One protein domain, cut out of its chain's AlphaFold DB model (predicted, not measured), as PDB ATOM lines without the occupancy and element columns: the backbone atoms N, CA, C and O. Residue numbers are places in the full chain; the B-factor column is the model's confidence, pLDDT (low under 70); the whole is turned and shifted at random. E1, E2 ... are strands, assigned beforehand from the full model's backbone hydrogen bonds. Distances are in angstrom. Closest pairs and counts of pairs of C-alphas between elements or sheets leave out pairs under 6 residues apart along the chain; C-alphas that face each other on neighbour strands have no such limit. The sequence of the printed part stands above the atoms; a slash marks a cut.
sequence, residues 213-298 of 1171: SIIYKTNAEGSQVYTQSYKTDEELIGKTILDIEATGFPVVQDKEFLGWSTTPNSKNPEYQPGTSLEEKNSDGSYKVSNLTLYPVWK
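AT A GLANCE: This is residues 213 to 298 of the 1171 residues of the protein "Flg_new_2 domain-containing protein" of Robinsoniella sp. RHS (UniProt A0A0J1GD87). With little regular structure, this is a small, strongly twisted four-strand sheet, with much of two long loops, residues 230 to 256 and 262 to 290, over one face. The printed part has 86 residues, 22 of them in strands E1 to E4, and no named helix. The all-strand sheet is mixed, in the order E2, E1, E4, E3. The whole is compact, radius of gyration of the C-alphas 13.2 A, but elongated, spanning 39 by 22 by 19 A.

HOW THE PARTS SIT: E1, residues 213 to 217, and E2, residues 225 to 229, form an antiparallel hairpin, with N 216 and O 226 2.8 A apart. E4, residues 291 to 297, is parallel to E1, with N 217 and O 293 2.8 A apart. E3, residues 257 to 261, forms an antiparallel hairpin with E4, with N 294 and O 261 2.8 A apart. Pairing is staggered: E4 pairs with E1 over 291 to 293 and with E3 over 294 to 297.

IN THESE COORDINATES: E1 begins at C-alpha 213 (107.910, 120.822, 83.109) and measures 13.1 A; E2 measures 12.2 A and E3 11.5 A. E4, 19.1 A, ends at C-alpha 297 (105.662, 126.162, 106.157).

THE WHOLE: The farthest C-alphas, of Asp 254 and Asp 283, are 42.1 A apart. The printed part has no cut. The links E2 to E3 and E3 to E4 are long. Mean pLDDT of the printed part is 71.3; 34 residues are under 70, among them 281 to 289.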
ATOM      1  N   SER A 213     108.800 121.375  82.073       73.81
ATOM      2  CA  SER A 213     107.910 120.822  83.109       73.81
ATOM      3  C   SER A 213     108.338 121.162  84.544       73.81
ATOM      4  O   SER A 213     109.447 120.835  84.956       73.81
ATOM      5  N   ILE A 214     107.439 121.771  85.327       81.88
ATOM      6  CA  ILE A 214     107.591 121.983  86.779       81.88
ATOM      7  C   ILE A 214     106.553 121.141  87.512       81.88
ATOM      8  O   ILE A 214     105.360 121.233  87.215       81.88
ATOM      9  N   ILE A 215     107.005 120.341  88.472       79.00
ATOM     10  CA  ILE A 215     106.165 119.429  89.244       79.00
ATOM     11  C   ILE A 215     106.089 119.949  90.680       79.00
ATOM     12  O   ILE A 215     107.086 119.971  91.389       79.00
ATOM     13  N   TYR A 216     104.913 120.354  91.136       81.62
ATOM     14  CA  TYR A 216     104.671 120.739  92.527       81.62
ATOM     15  C   TYR A 216     104.098 119.536  93.273       81.62
ATOM     16  O   TYR A 216     103.278 118.812  92.710       81.62
ATOM     17  N   LYS A 217     104.528 119.306  94.515       77.50
ATOM     18  CA  LYS A 217     104.114 118.179  95.357       77.50
ATOM     19  C   LYS A 217     103.864 118.625  96.787       77.50
ATOM     20  O   LYS A 217     104.662 119.367  97.344       77.50
ATOM     21  N   THR A 218     102.801 118.148  97.426       72.06
ATOM     22  CA  THR A 218     102.613 118.367  98.870       72.06
ATOM     23  C   THR A 218     103.523 117.453  99.706       72.06
ATOM     24  O   THR A 218     103.914 116.371  99.264       72.06
ATOM     25  N   ASN A 219     103.865 117.902 100.922       61.19
ATOM     26  CA  ASN A 219     104.678 117.153 101.896       61.19
ATOM     27  C   ASN A 219     103.924 116.011 102.591       61.19
ATOM     28  O   ASN A 219     104.548 115.123 103.169       61.19
ATOM     29  N   ALA A 220     102.591 116.056 102.574       46.03
ATOM     30  CA  ALA A 220     101.783 114.923 102.985       46.03
ATOM     31  C   ALA A 220     102.044 113.797 101.986       46.03
ATOM     32  O   ALA A 220     102.023 114.004 100.771       46.03
ATOM     33  N   GLU A 221     102.361 112.624 102.503       33.56
ATOM     34  CA  GLU A 221     102.647 111.458 101.684       33.56
ATOM     35  C   GLU A 221     101.414 111.202 100.793       33.56
ATOM     36  O   GLU A 221     100.283 111.523 101.167       33.56
ATOM     37  N   GLY A 222     101.668 110.836  99.535       37.81
ATOM     38  CA  GLY A 222     100.665 110.897  98.480       37.81
ATOM     39  C   GLY A 222     100.390 112.170  97.744       37.81
ATOM     40  O   GLY A 222      99.412 112.266  97.002       37.81
ATOM     41  N   SER A 223     101.190 113.162  98.083       51.44
ATOM     42  CA  SER A 223     101.517 114.320  97.293       51.44
ATOM     43  C   SER A 223     100.500 114.611  96.199       51.44
ATOM     44  O   SER A 223     100.564 114.024  95.117       51.44
ATOM     45  N   GLN A 224      99.596 115.562  96.453       57.12
ATOM     46  CA  GLN A 224      98.897 116.184  95.338       57.12
ATOM     47  C   GLN A 224      99.972 116.706  94.395       57.12
ATOM     48  O   GLN A 224     100.885 117.416  94.823       57.12
ATOM     49  N   VAL A 225      99.901 116.261  93.146       74.81
ATOM     50  CA  VAL A 225     100.859 116.638  92.120       74.81
ATOM     51  C   VAL A 225     100.172 117.609  91.188       74.81
ATOM     52  O   VAL A 225      99.149 117.285  90.585       74.81
ATOM     53  N   TYR A 226     100.752 118.790  91.049       75.50
ATOM     54  CA  TYR A 226     100.356 119.734  90.025       75.50
ATOM     55  C   TYR A 226     101.527 119.898  89.069       75.50
ATOM     56  O   TYR A 226     102.624 120.260  89.485       75.50
ATOM     57  N   THR A 227     101.302 119.615  87.789       80.12
ATOM     58  CA  THR A 227     102.346 119.723  86.772       80.12
ATOM     59  C   THR A 227     102.036 120.883  85.842       80.12
ATOM     60  O   THR A 227     101.019 120.891  85.150       80.12
ATOM     61  N   GLN A 228     102.946 121.851  85.786       80.94
ATOM     62  CA  GLN A 228     102.997 122.839  84.718       80.94
ATOM     63  C   GLN A 228     103.884 122.300  83.605       80.94
ATOM     64  O   GLN A 228     105.103 122.323  83.746       80.94
ATOM     65  N   SER A 229     103.279 121.833  82.515       72.00
ATOM     66  CA  SER A 229     104.006 121.429  81.312       72.00
ATOM     67  C   SER A 229     103.689 122.365  80.157       72.00
ATOM     68  O   SER A 229     102.524 122.627  79.852       72.00
ATOM     69  N   TYR A 230     104.736 122.816  79.484       73.88
ATOM     70  CA  TYR A 230     104.677 123.655  78.298       73.88
ATOM     71  C   TYR A 230     105.421 122.941  77.184       73.88
ATOM     72  O   TYR A 230     106.470 122.351  77.419       73.88
ATOM     73  N   LYS A 231     104.865 122.931  75.981       56.91
ATOM     74  CA  LYS A 231     105.423 122.244  74.818       56.91
ATOM     75  C   LYS A 231     106.270 123.165  73.955       56.91
ATOM     76  O   LYS A 231     107.071 122.639  73.197       56.91
ATOM     77  N   THR A 232     106.120 124.488  74.068       58.47
ATOM     78  CA  THR A 232     106.928 125.458  73.312       58.47
ATOM     79  C   THR A 232     107.464 126.604  74.176       58.47
ATOM     80  O   THR A 232     106.888 126.940  75.208       58.47
ATOM     81  N   ASP A 233     108.551 127.245  73.733       60.44
ATOM     82  CA  ASP A 233     109.090 128.467  74.357       60.44
ATOM     83  C   ASP A 233     108.093 129.642  74.293       60.44
ATOM     84  O   ASP A 233     108.045 130.490  75.180       60.44
ATOM     85  N   GLU A 234     107.242 129.680  73.267       66.88
ATOM     86  CA  GLU A 234     106.190 130.692  73.114       66.88
ATOM     87  C   GLU A 234     105.081 130.532  74.165       66.88
ATOM     88  O   GLU A 234     104.482 131.518  74.591       66.88
ATOM     89  N   GLU A 235     104.837 129.303  74.628       68.38
ATOM     90  CA  GLU A 235     103.905 129.018  75.721       68.38
ATOM     91  C   GLU A 235     104.454 129.444  77.096       68.38
ATOM     92  O   GLU A 235     103.659 129.610  78.028       68.38
ATOM     93  N   LEU A 236     105.774 129.660  77.218       70.00
ATOM     94  CA  LEU A 236     106.439 130.124  78.447       70.00
ATOM     95  C   LEU A 236     106.333 131.637  78.669       70.00
ATOM     96  O   LEU A 236     106.565 132.090  79.790       70.00
ATOM     97  N   ILE A 237     105.958 132.409  77.644       77.94
ATOM     98  CA  ILE A 237     105.886 133.872  77.728       77.94
ATOM     99  C   ILE A 237     104.896 134.286  78.826       77.94
ATOM    100  O   ILE A 237     103.706 133.954  78.782       77.94
ATOM    101  N   GLY A 238     105.395 135.020  79.823       76.81
ATOM    102  CA  GLY A 238     104.615 135.473  80.977       76.81
ATOM    103  C   GLY A 238     104.209 134.367  81.962       76.81
ATOM    104  O   GLY A 238     103.288 134.579  82.755       76.81
ATOM    105  N   LYS A 239     104.844 133.185  81.921       85.69
ATOM    106  CA  LYS A 239     104.637 132.104  82.901       85.69
ATOM    107  C   LYS A 239     105.644 132.195  84.048       85.69
ATOM    108  O   LYS A 239     106.818 132.501  83.844       85.69
ATOM    109  N   THR A 240     105.191 131.899  85.261       90.94
ATOM    110  CA  THR A 240     105.975 131.990  86.503       90.94
ATOM    111  C   THR A 240     105.822 130.726  87.351       90.94
ATOM    112  O   THR A 240     104.871 129.962  87.163       90.94
ATOM    113  N   ILE A 241     106.740 130.521  88.305       87.44
ATOM    114  CA  ILE A 241     106.554 129.556  89.394       87.44
ATOM    115  C   ILE A 241     105.268 129.921  90.131       87.44
ATOM    116  O   ILE A 241     105.067 131.074  90.523       87.44
ATOM    117  N   LEU A 242     104.398 128.933  90.297       86.25
ATOM    118  CA  LEU A 242     103.097 129.125  90.907       86.25
ATOM    119  C   LEU A 242     103.209 129.355  92.407       86.25
ATOM    120  O   LEU A 242     104.076 128.809  93.087       86.25
ATOM    121  N   ASP A 243     102.288 130.163  92.912       86.69
ATOM    122  CA  ASP A 243     102.003 130.219  94.338       86.69
ATOM    123  C   ASP A 243     101.173 129.004  94.768       86.69
ATOM    124  O   ASP A 243     100.543 128.346  93.934       86.69
ATOM    125  N   ILE A 244     101.155 128.718  96.068       84.25
ATOM    126  CA  ILE A 244     100.464 127.562  96.640       84.25
ATOM    127  C   ILE A 244      98.980 127.543  96.242       84.25
ATOM    128  O   ILE A 244      98.478 126.511  95.802       84.25
ATOM    129  N   GLU A 245      98.309 128.698  96.234       83.44
ATOM    130  CA  GLU A 245      96.904 128.821  95.820       83.44
ATOM    131  C   GLU A 245      96.690 128.490  94.336       83.44
ATOM    132  O   GLU A 245      95.713 127.840  93.964       83.44
ATOM    133  N   ALA A 246      97.623 128.894  93.470       82.44
ATOM    134  CA  ALA A 246      97.515 128.698  92.026       82.44
ATOM    135  C   ALA A 246      97.773 127.243  91.595       82.44
ATOM    136  O   ALA A 246      97.358 126.848  90.506       82.44
ATOM    137  N   THR A 247      98.430 126.443  92.442       81.25
ATOM    138  CA  THR A 247      98.552 124.985  92.248       81.25
ATOM    139  C   THR A 247      97.267 124.230  92.599       81.25
ATOM    140  O   THR A 247      97.130 123.056  92.258       81.25
ATOM    141  N   GLY A 248      96.317 124.892  93.268       70.12
ATOM    142  CA  GLY A 248      95.111 124.258  93.794       70.12
ATOM    143  C   GLY A 248      95.366 123.383  95.023       70.12
ATOM    144  O   GLY A 248      94.459 122.666  95.444       70.12
ATOM    145  N   PHE A 249      96.572 123.429  95.601       79.56
ATOM    146  CA  PHE A 249      96.874 122.719  96.838       79.56
ATOM    147  C   PHE A 249      96.183 123.390  98.028       79.56
ATOM    148  O   PHE A 249      96.095 124.620  98.079       79.56
ATOM    149  N   PRO A 250      95.701 122.605  99.005       63.97
ATOM    150  CA  PRO A 250      95.092 123.158 100.201       63.97
ATOM    151  C   PRO A 250      96.132 123.965 100.980       63.97
ATOM    152  O   PRO A 250      97.187 123.451 101.361       63.97
ATOM    153  N   VAL A 251      95.827 125.241 101.218       66.56
ATOM    154  CA  VAL A 251      96.620 126.082 102.115       66.56
ATOM    155  C   VAL A 251      96.449 125.543 103.529       66.56
ATOM    156  O   VAL A 251      95.323 125.321 103.977       66.56
ATOM    157  N   VAL A 252      97.554 125.320 104.236       66.44
ATOM    158  CA  VAL A 252      97.495 124.891 105.632       66.44
ATOM    159  C   VAL A 252      97.068 126.093 106.472       66.44
ATOM    160  O   VAL A 252      97.813 127.064 106.605       66.44
ATOM    161  N   GLN A 253      95.845 126.044 106.998       54.34
ATOM    162  CA  GLN A 253      95.269 127.100 107.827       54.34
ATOM    163  C   GLN A 253      96.176 127.352 109.051       54.34
ATOM    164  O   GLN A 253      96.730 126.410 109.614       54.34
ATOM    165  N   ASP A 254      96.402 128.623 109.393       59.41
ATOM    166  CA  ASP A 254      97.286 129.086 110.480       59.41
ATOM    167  C   ASP A 254      98.798 128.812 110.322       59.41
ATOM    168  O   ASP A 254      99.582 129.142 111.215       59.41
ATOM    169  N   LYS A 255      99.259 128.313 109.164       62.00
ATOM    170  CA  LYS A 255     100.691 128.237 108.827       62.00
ATOM    171  C   LYS A 255     101.034 129.137 107.647       62.00
ATOM    172  O   LYS A 255     100.483 129.023 106.559       62.00
ATOM    173  N   GLU A 256     101.997 130.031 107.857       79.12
ATOM    174  CA  GLU A 256     102.510 130.916 106.809       79.12
ATOM    175  C   GLU A 256     103.328 130.105 105.787       79.12
ATOM    176  O   GLU A 256     104.275 129.403 106.162       79.12
ATOM    177  N   PHE A 257     102.955 130.197 104.506       80.50
ATOM    178  CA  PHE A 257     103.703 129.621 103.389       80.50
ATOM    179  C   PHE A 257     104.932 130.484 103.080       80.50
ATOM    180  O   PHE A 257     104.810 131.681 102.834       80.50
ATOM    181  N   LEU A 258     106.122 129.879 103.098       75.62
ATOM    182  CA  LEU A 258     107.400 130.590 102.958       75.62
ATOM    183  C   LEU A 258     108.032 130.445 101.561       75.62
ATOM    184  O   LEU A 258     108.989 131.152 101.238       75.62
ATOM    185  N   GLY A 259     107.524 129.524 100.738       80.62
ATOM    186  CA  GLY A 259     108.031 129.230  99.397       80.62
ATOM    187  C   GLY A 259     108.233 127.736  99.157       80.62
ATOM    188  O   GLY A 259     107.722 126.890  99.889       80.62
ATOM    189  N   TRP A 260     108.990 127.403  98.117       82.44
ATOM    190  CA  TRP A 260     109.168 126.036  97.637       82.44
ATOM    191  C   TRP A 260     110.598 125.533  97.859       82.44
ATOM    192  O   TRP A 260     111.550 126.300  97.722       82.44
ATOM    193  N   SER A 261     110.773 124.247  98.154       74.44
ATOM    194  CA  SER A 261     112.081 123.576  98.237       74.44
ATOM    195  C   SER A 261     112.074 122.298  97.412       74.44
ATOM    196  O   SER A 261     111.040 121.657  97.248       74.44
ATOM    197  N   THR A 262     113.232 121.905  96.896       72.44
ATOM    198  CA  THR A 262     113.397 120.597  96.248       72.44
ATOM    199  C   THR A 262     113.404 119.434  97.249       72.44
ATOM    200  O   THR A 262     113.237 118.281  96.849       72.44
ATOM    201  N   THR A 263     113.526 119.725  98.551       58.69
ATOM    202  CA  THR A 263     113.549 118.738  99.639       58.69
ATOM    203  C   THR A 263     112.200 118.695 100.379       58.69
ATOM    204  O   THR A 263     111.740 119.736 100.864       58.69
ATOM    205  N   PRO A 264     111.563 117.515 100.529       55.53
ATOM    206  CA  PRO A 264     110.333 117.370 101.308       55.53
ATOM    207  C   PRO A 264     110.527 117.781 102.770       55.53
ATOM    208  O   PRO A 264     111.583 117.542 103.354       55.53
ATOM    209  N   ASN A 265     109.495 118.361 103.387       54.25
ATOM    210  CA  ASN A 265     109.490 118.788 104.797       54.25
ATOM    211  C   ASN A 265     110.612 119.772 105.181       54.25
ATOM    212  O   ASN A 265     110.921 119.934 106.366       54.25
ATOM    213  N   SER A 266     111.226 120.443 104.200       57.69
ATOM    214  CA  SER A 266     112.246 121.453 104.465       57.69
ATOM    215  C   SER A 266     111.687 122.576 105.339       57.69
ATOM    216  O   SER A 266     110.546 123.007 105.177       57.69
ATOM    217  N   LYS A 267     112.524 123.079 106.252       63.84
ATOM    218  CA  LYS A 267     112.233 124.278 107.052       63.84
ATOM    219  C   LYS A 267     112.613 125.580 106.326       63.84
ATOM    220  O   LYS A 267     112.249 126.647 106.806       63.84
ATOM    221  N   ASN A 268     113.326 125.504 105.191       63.59
ATOM    222  CA  ASN A 268     113.850 126.660 104.448       63.59
ATOM    223  C   ASN A 268     113.460 126.612 102.952       63.59
ATOM    224  O   ASN A 268     113.681 125.579 102.315       63.59
ATOM    225  N   PRO A 269     112.929 127.708 102.369       73.94
ATOM    226  CA  PRO A 269     112.566 127.772 100.951       73.94
ATOM    227  C   PRO A 269     113.771 128.089 100.043       73.94
ATOM    228  O   PRO A 269     114.609 128.926 100.374       73.94
ATOM    229  N   GLU A 270     113.821 127.464  98.863       76.75
ATOM    230  CA  GLU A 270     114.823 127.686  97.801       76.75
ATOM    231  C   GLU A 270     114.278 128.553  96.655       76.75
ATOM    232  O   GLU A 270     115.010 129.357  96.079       76.75
ATOM    233  N   TYR A 271     112.987 128.415  96.335       80.31
ATOM    234  CA  TYR A 271     112.325 129.101  95.226       80.31
ATOM    235  C   TYR A 271     111.101 129.873  95.709       80.31
ATOM    236  O   TYR A 271     110.302 129.376  96.502       80.31
ATOM    237  N   GLN A 272     110.938 131.091  95.194       85.25
ATOM    238  CA  GLN A 272     109.834 131.974  95.559       85.25
ATOM    239  C   GLN A 272     108.724 131.944  94.494       85.25
ATOM    240  O   GLN A 272     109.032 131.916  93.292       85.25
ATOM    241  N   PRO A 273     107.441 131.976  94.899       85.75
ATOM    242  CA  PRO A 273     106.328 132.188  93.978       85.75
ATOM    243  C   PRO A 273     106.527 133.432  93.107       85.75
ATOM    244  O   PRO A 273     107.063 134.444  93.557       85.75
ATOM    245  N   GLY A 274     106.104 133.367  91.844       82.88
ATOM    246  CA  GLY A 274     106.227 134.478  90.895       82.88
ATOM    247  C   GLY A 274     107.574 134.573  90.169       82.88
ATOM    248  O   GLY A 274     107.709 135.403  89.273       82.88
ATOM    249  N   THR A 275     108.548 133.712  90.481       86.12
ATOM    250  CA  THR A 275     109.816 133.633  89.730       86.12
ATOM    251  C   THR A 275     109.546 133.302  88.256       86.12
ATOM    252  O   THR A 275     108.816 132.355  87.968       86.12
ATOM    253  N   SER A 276     110.110 134.065  87.314       86.12
ATOM    254  CA  SER A 276     109.821 133.896  85.881       86.12
ATOM    255  C   SER A 276     110.391 132.594  85.311       86.12
ATOM    256  O   SER A 276     111.542 132.239  85.568       86.12
ATOM    257  N   LEU A 277     109.589 131.886  84.507       80.25
ATOM    258  CA  LEU A 277     110.030 130.683  83.797       80.25
ATOM    259  C   LEU A 277     110.728 131.020  82.474       80.25
ATOM    260  O   LEU A 277     111.466 130.187  81.962       80.25
ATOM    261  N   GLU A 278     110.566 132.224  81.930       80.81
ATOM    262  CA  GLU A 278     111.197 132.611  80.657       80.81
ATOM    263  C   GLU A 278     112.638 133.129  80.832       80.81
ATOM    264  O   GLU A 278     113.372 133.300  79.858       80.81
ATOM    265  N   GLU A 279     113.059 133.375  82.078       79.00
ATOM    266  CA  GLU A 279     114.342 133.999  82.381       79.00
ATOM    267  C   GLU A 279     115.520 133.049  82.105       79.00
ATOM    268  O   GLU A 279     115.556 131.904  82.572       79.00
ATOM    269  N   LYS A 280     116.507 133.542  81.351       73.38
ATOM    270  CA  LYS A 280     117.708 132.797  80.954       73.38
ATOM    271  C   LYS A 280     118.957 133.336  81.661       73.38
ATOM    272  O   LYS A 280     119.064 134.527  81.955       73.38
ATOM    273  N   ASN A 281     119.900 132.448  81.947       69.25
ATOM    274  CA  ASN A 281     121.260 132.778  82.351       69.25
ATOM    275  C   ASN A 281     122.018 133.430  81.183       69.25
ATOM    276  O   ASN A 281     121.585 133.399  80.030       69.25
ATOM    277  N   SER A 282     123.188 134.003  81.467       63.66
ATOM    278  CA  SER A 282     124.049 134.629  80.451       63.66
ATOM    279  C   SER A 282     124.547 133.666  79.363       63.66
ATOM    280  O   SER A 282     125.008 134.123  78.323       63.66
ATOM    281  N   ASP A 283     124.463 132.356  79.597       51.34
ATOM    282  CA  ASP A 283     124.823 131.289  78.656       51.34
ATOM    283  C   ASP A 283     123.640 130.797  77.795       51.34
ATOM    284  O   ASP A 283     123.816 129.918  76.957       51.34
ATOM    285  N   GLY A 284     122.440 131.363  77.973       51.44
ATOM    286  CA  GLY A 284     121.236 130.975  77.232       51.44
ATOM    287  C   GLY A 284     120.460 129.793  77.825       51.44
ATOM    288  O   GLY A 284     119.385 129.480  77.311       51.44
ATOM    289  N   SER A 285     120.941 129.176  78.911       54.53
ATOM    290  CA  SER A 285     120.179 128.185  79.683       54.53
ATOM    291  C   SER A 285     119.061 128.857  80.484       54.53
ATOM    292  O   SER A 285     119.174 130.020  80.869       54.53
ATOM    293  N   TYR A 286     117.967 128.153  80.756       65.81
ATOM    294  CA  TYR A 286     116.924 128.683  81.635       65.81
ATOM    295  C   TYR A 286     117.393 128.710  83.097       65.81
ATOM    296  O   TYR A 286     117.936 127.727  83.591       65.81
ATOM    297  N   LYS A 287     117.151 129.821  83.809       68.50
ATOM    298  CA  LYS A 287     117.528 129.988  85.231       68.50
ATOM    299  C   LYS A 287     116.855 128.989  86.163       68.50
ATOM    300  O   LYS A 287     117.406 128.612  87.190       68.50
ATOM    301  N   VAL A 288     115.640 128.602  85.809       69.19
ATOM    302  CA  VAL A 288     114.869 127.570  86.488       69.19
ATOM    303  C   VAL A 288     114.778 126.413  85.489       69.19
ATOM    304  O   VAL A 288     114.555 126.643  84.306       69.19
ATOM    305  N   SER A 289     115.021 125.179  85.911       67.88
ATOM    306  CA  SER A 289     115.040 123.997  85.033       67.88
ATOM    307  C   SER A 289     113.777 123.151  85.232       67.88
ATOM    308  O   SER A 289     112.793 123.640  85.792       67.88
ATOM    309  N   ASN A 290     113.774 121.896  84.776       73.25
ATOM    310  CA  ASN A 290     112.776 120.918  85.211       73.25
ATOM    311  C   ASN A 290     113.035 120.583  86.690       73.25
ATOM    312  O   ASN A 290     114.147 120.192  87.042       73.25
ATOM    313  N   LEU A 291     112.041 120.793  87.557       75.81
ATOM    314  CA  LEU A 291     112.181 120.692  89.015       75.81
ATOM    315  C   LEU A 291     110.956 120.016  89.635       75.81
ATOM    316  O   LEU A 291     109.840 120.169  89.134       75.81
ATOM    317  N   THR A 292     111.172 119.328  90.760       75.25
ATOM    318  CA  THR A 292     110.099 118.919  91.679       75.25
ATOM    319  C   THR A 292     110.170 119.767  92.945       75.25
ATOM    320  O   THR A 292     111.242 119.885  93.530       75.25
ATOM    321  N   LEU A 293     109.053 120.367  93.354       76.12
ATOM    322  CA  LEU A 293     108.996 121.388  94.398       76.12
ATOM    323  C   LEU A 293     107.974 121.041  95.488       76.12
ATOM    324  O   LEU A 293     106.833 120.709  95.180       76.12
ATOM    325  N   TYR A 294     108.375 121.189  96.750       78.44
ATOM    326  CA  TYR A 294     107.589 120.930  97.957       78.44
ATOM    327  C   TYR A 294     107.361 122.208  98.777       78.44
ATOM    328  O   TYR A 294     108.260 123.053  98.834       78.44
ATOM    329  N   PRO A 295     106.188 122.388  99.413       75.94
ATOM    330  CA  PRO A 295     105.879 123.618 100.123       75.94
ATOM    331  C   PRO A 295     106.605 123.699 101.468       75.94
ATOM    332  O   PRO A 295     106.680 122.717 102.205       75.94
ATOM    333  N   VAL A 296     107.098 124.883 101.817       73.50
ATOM    334  CA  VAL A 296     107.749 125.160 103.101       73.50
ATOM    335  C   VAL A 296     106.821 126.004 103.969       73.50
ATOM    336  O   VAL A 296     106.352 127.060 103.543       73.50
ATOM    337  N   TRP A 297     106.578 125.542 105.197       69.69
ATOM    338  CA  TRP A 297     105.662 126.162 106.157       69.69
ATOM    339  C   TRP A 297     106.402 126.592 107.424       69.69
ATOM    340  O   TRP A 297     107.332 125.921 107.873       69.69
ATOM    341  N   LYS A 298     105.954 127.679 108.048       65.06
ATOM    342  CA  LYS A 298     106.433 128.124 109.367       65.06
ATOM    343  C   LYS A 298     105.915 127.184 110.478       65.06
ATOM    344  O   LYS A 298     104.720 126.902 110.515       65.06
TER     345      LYS A 298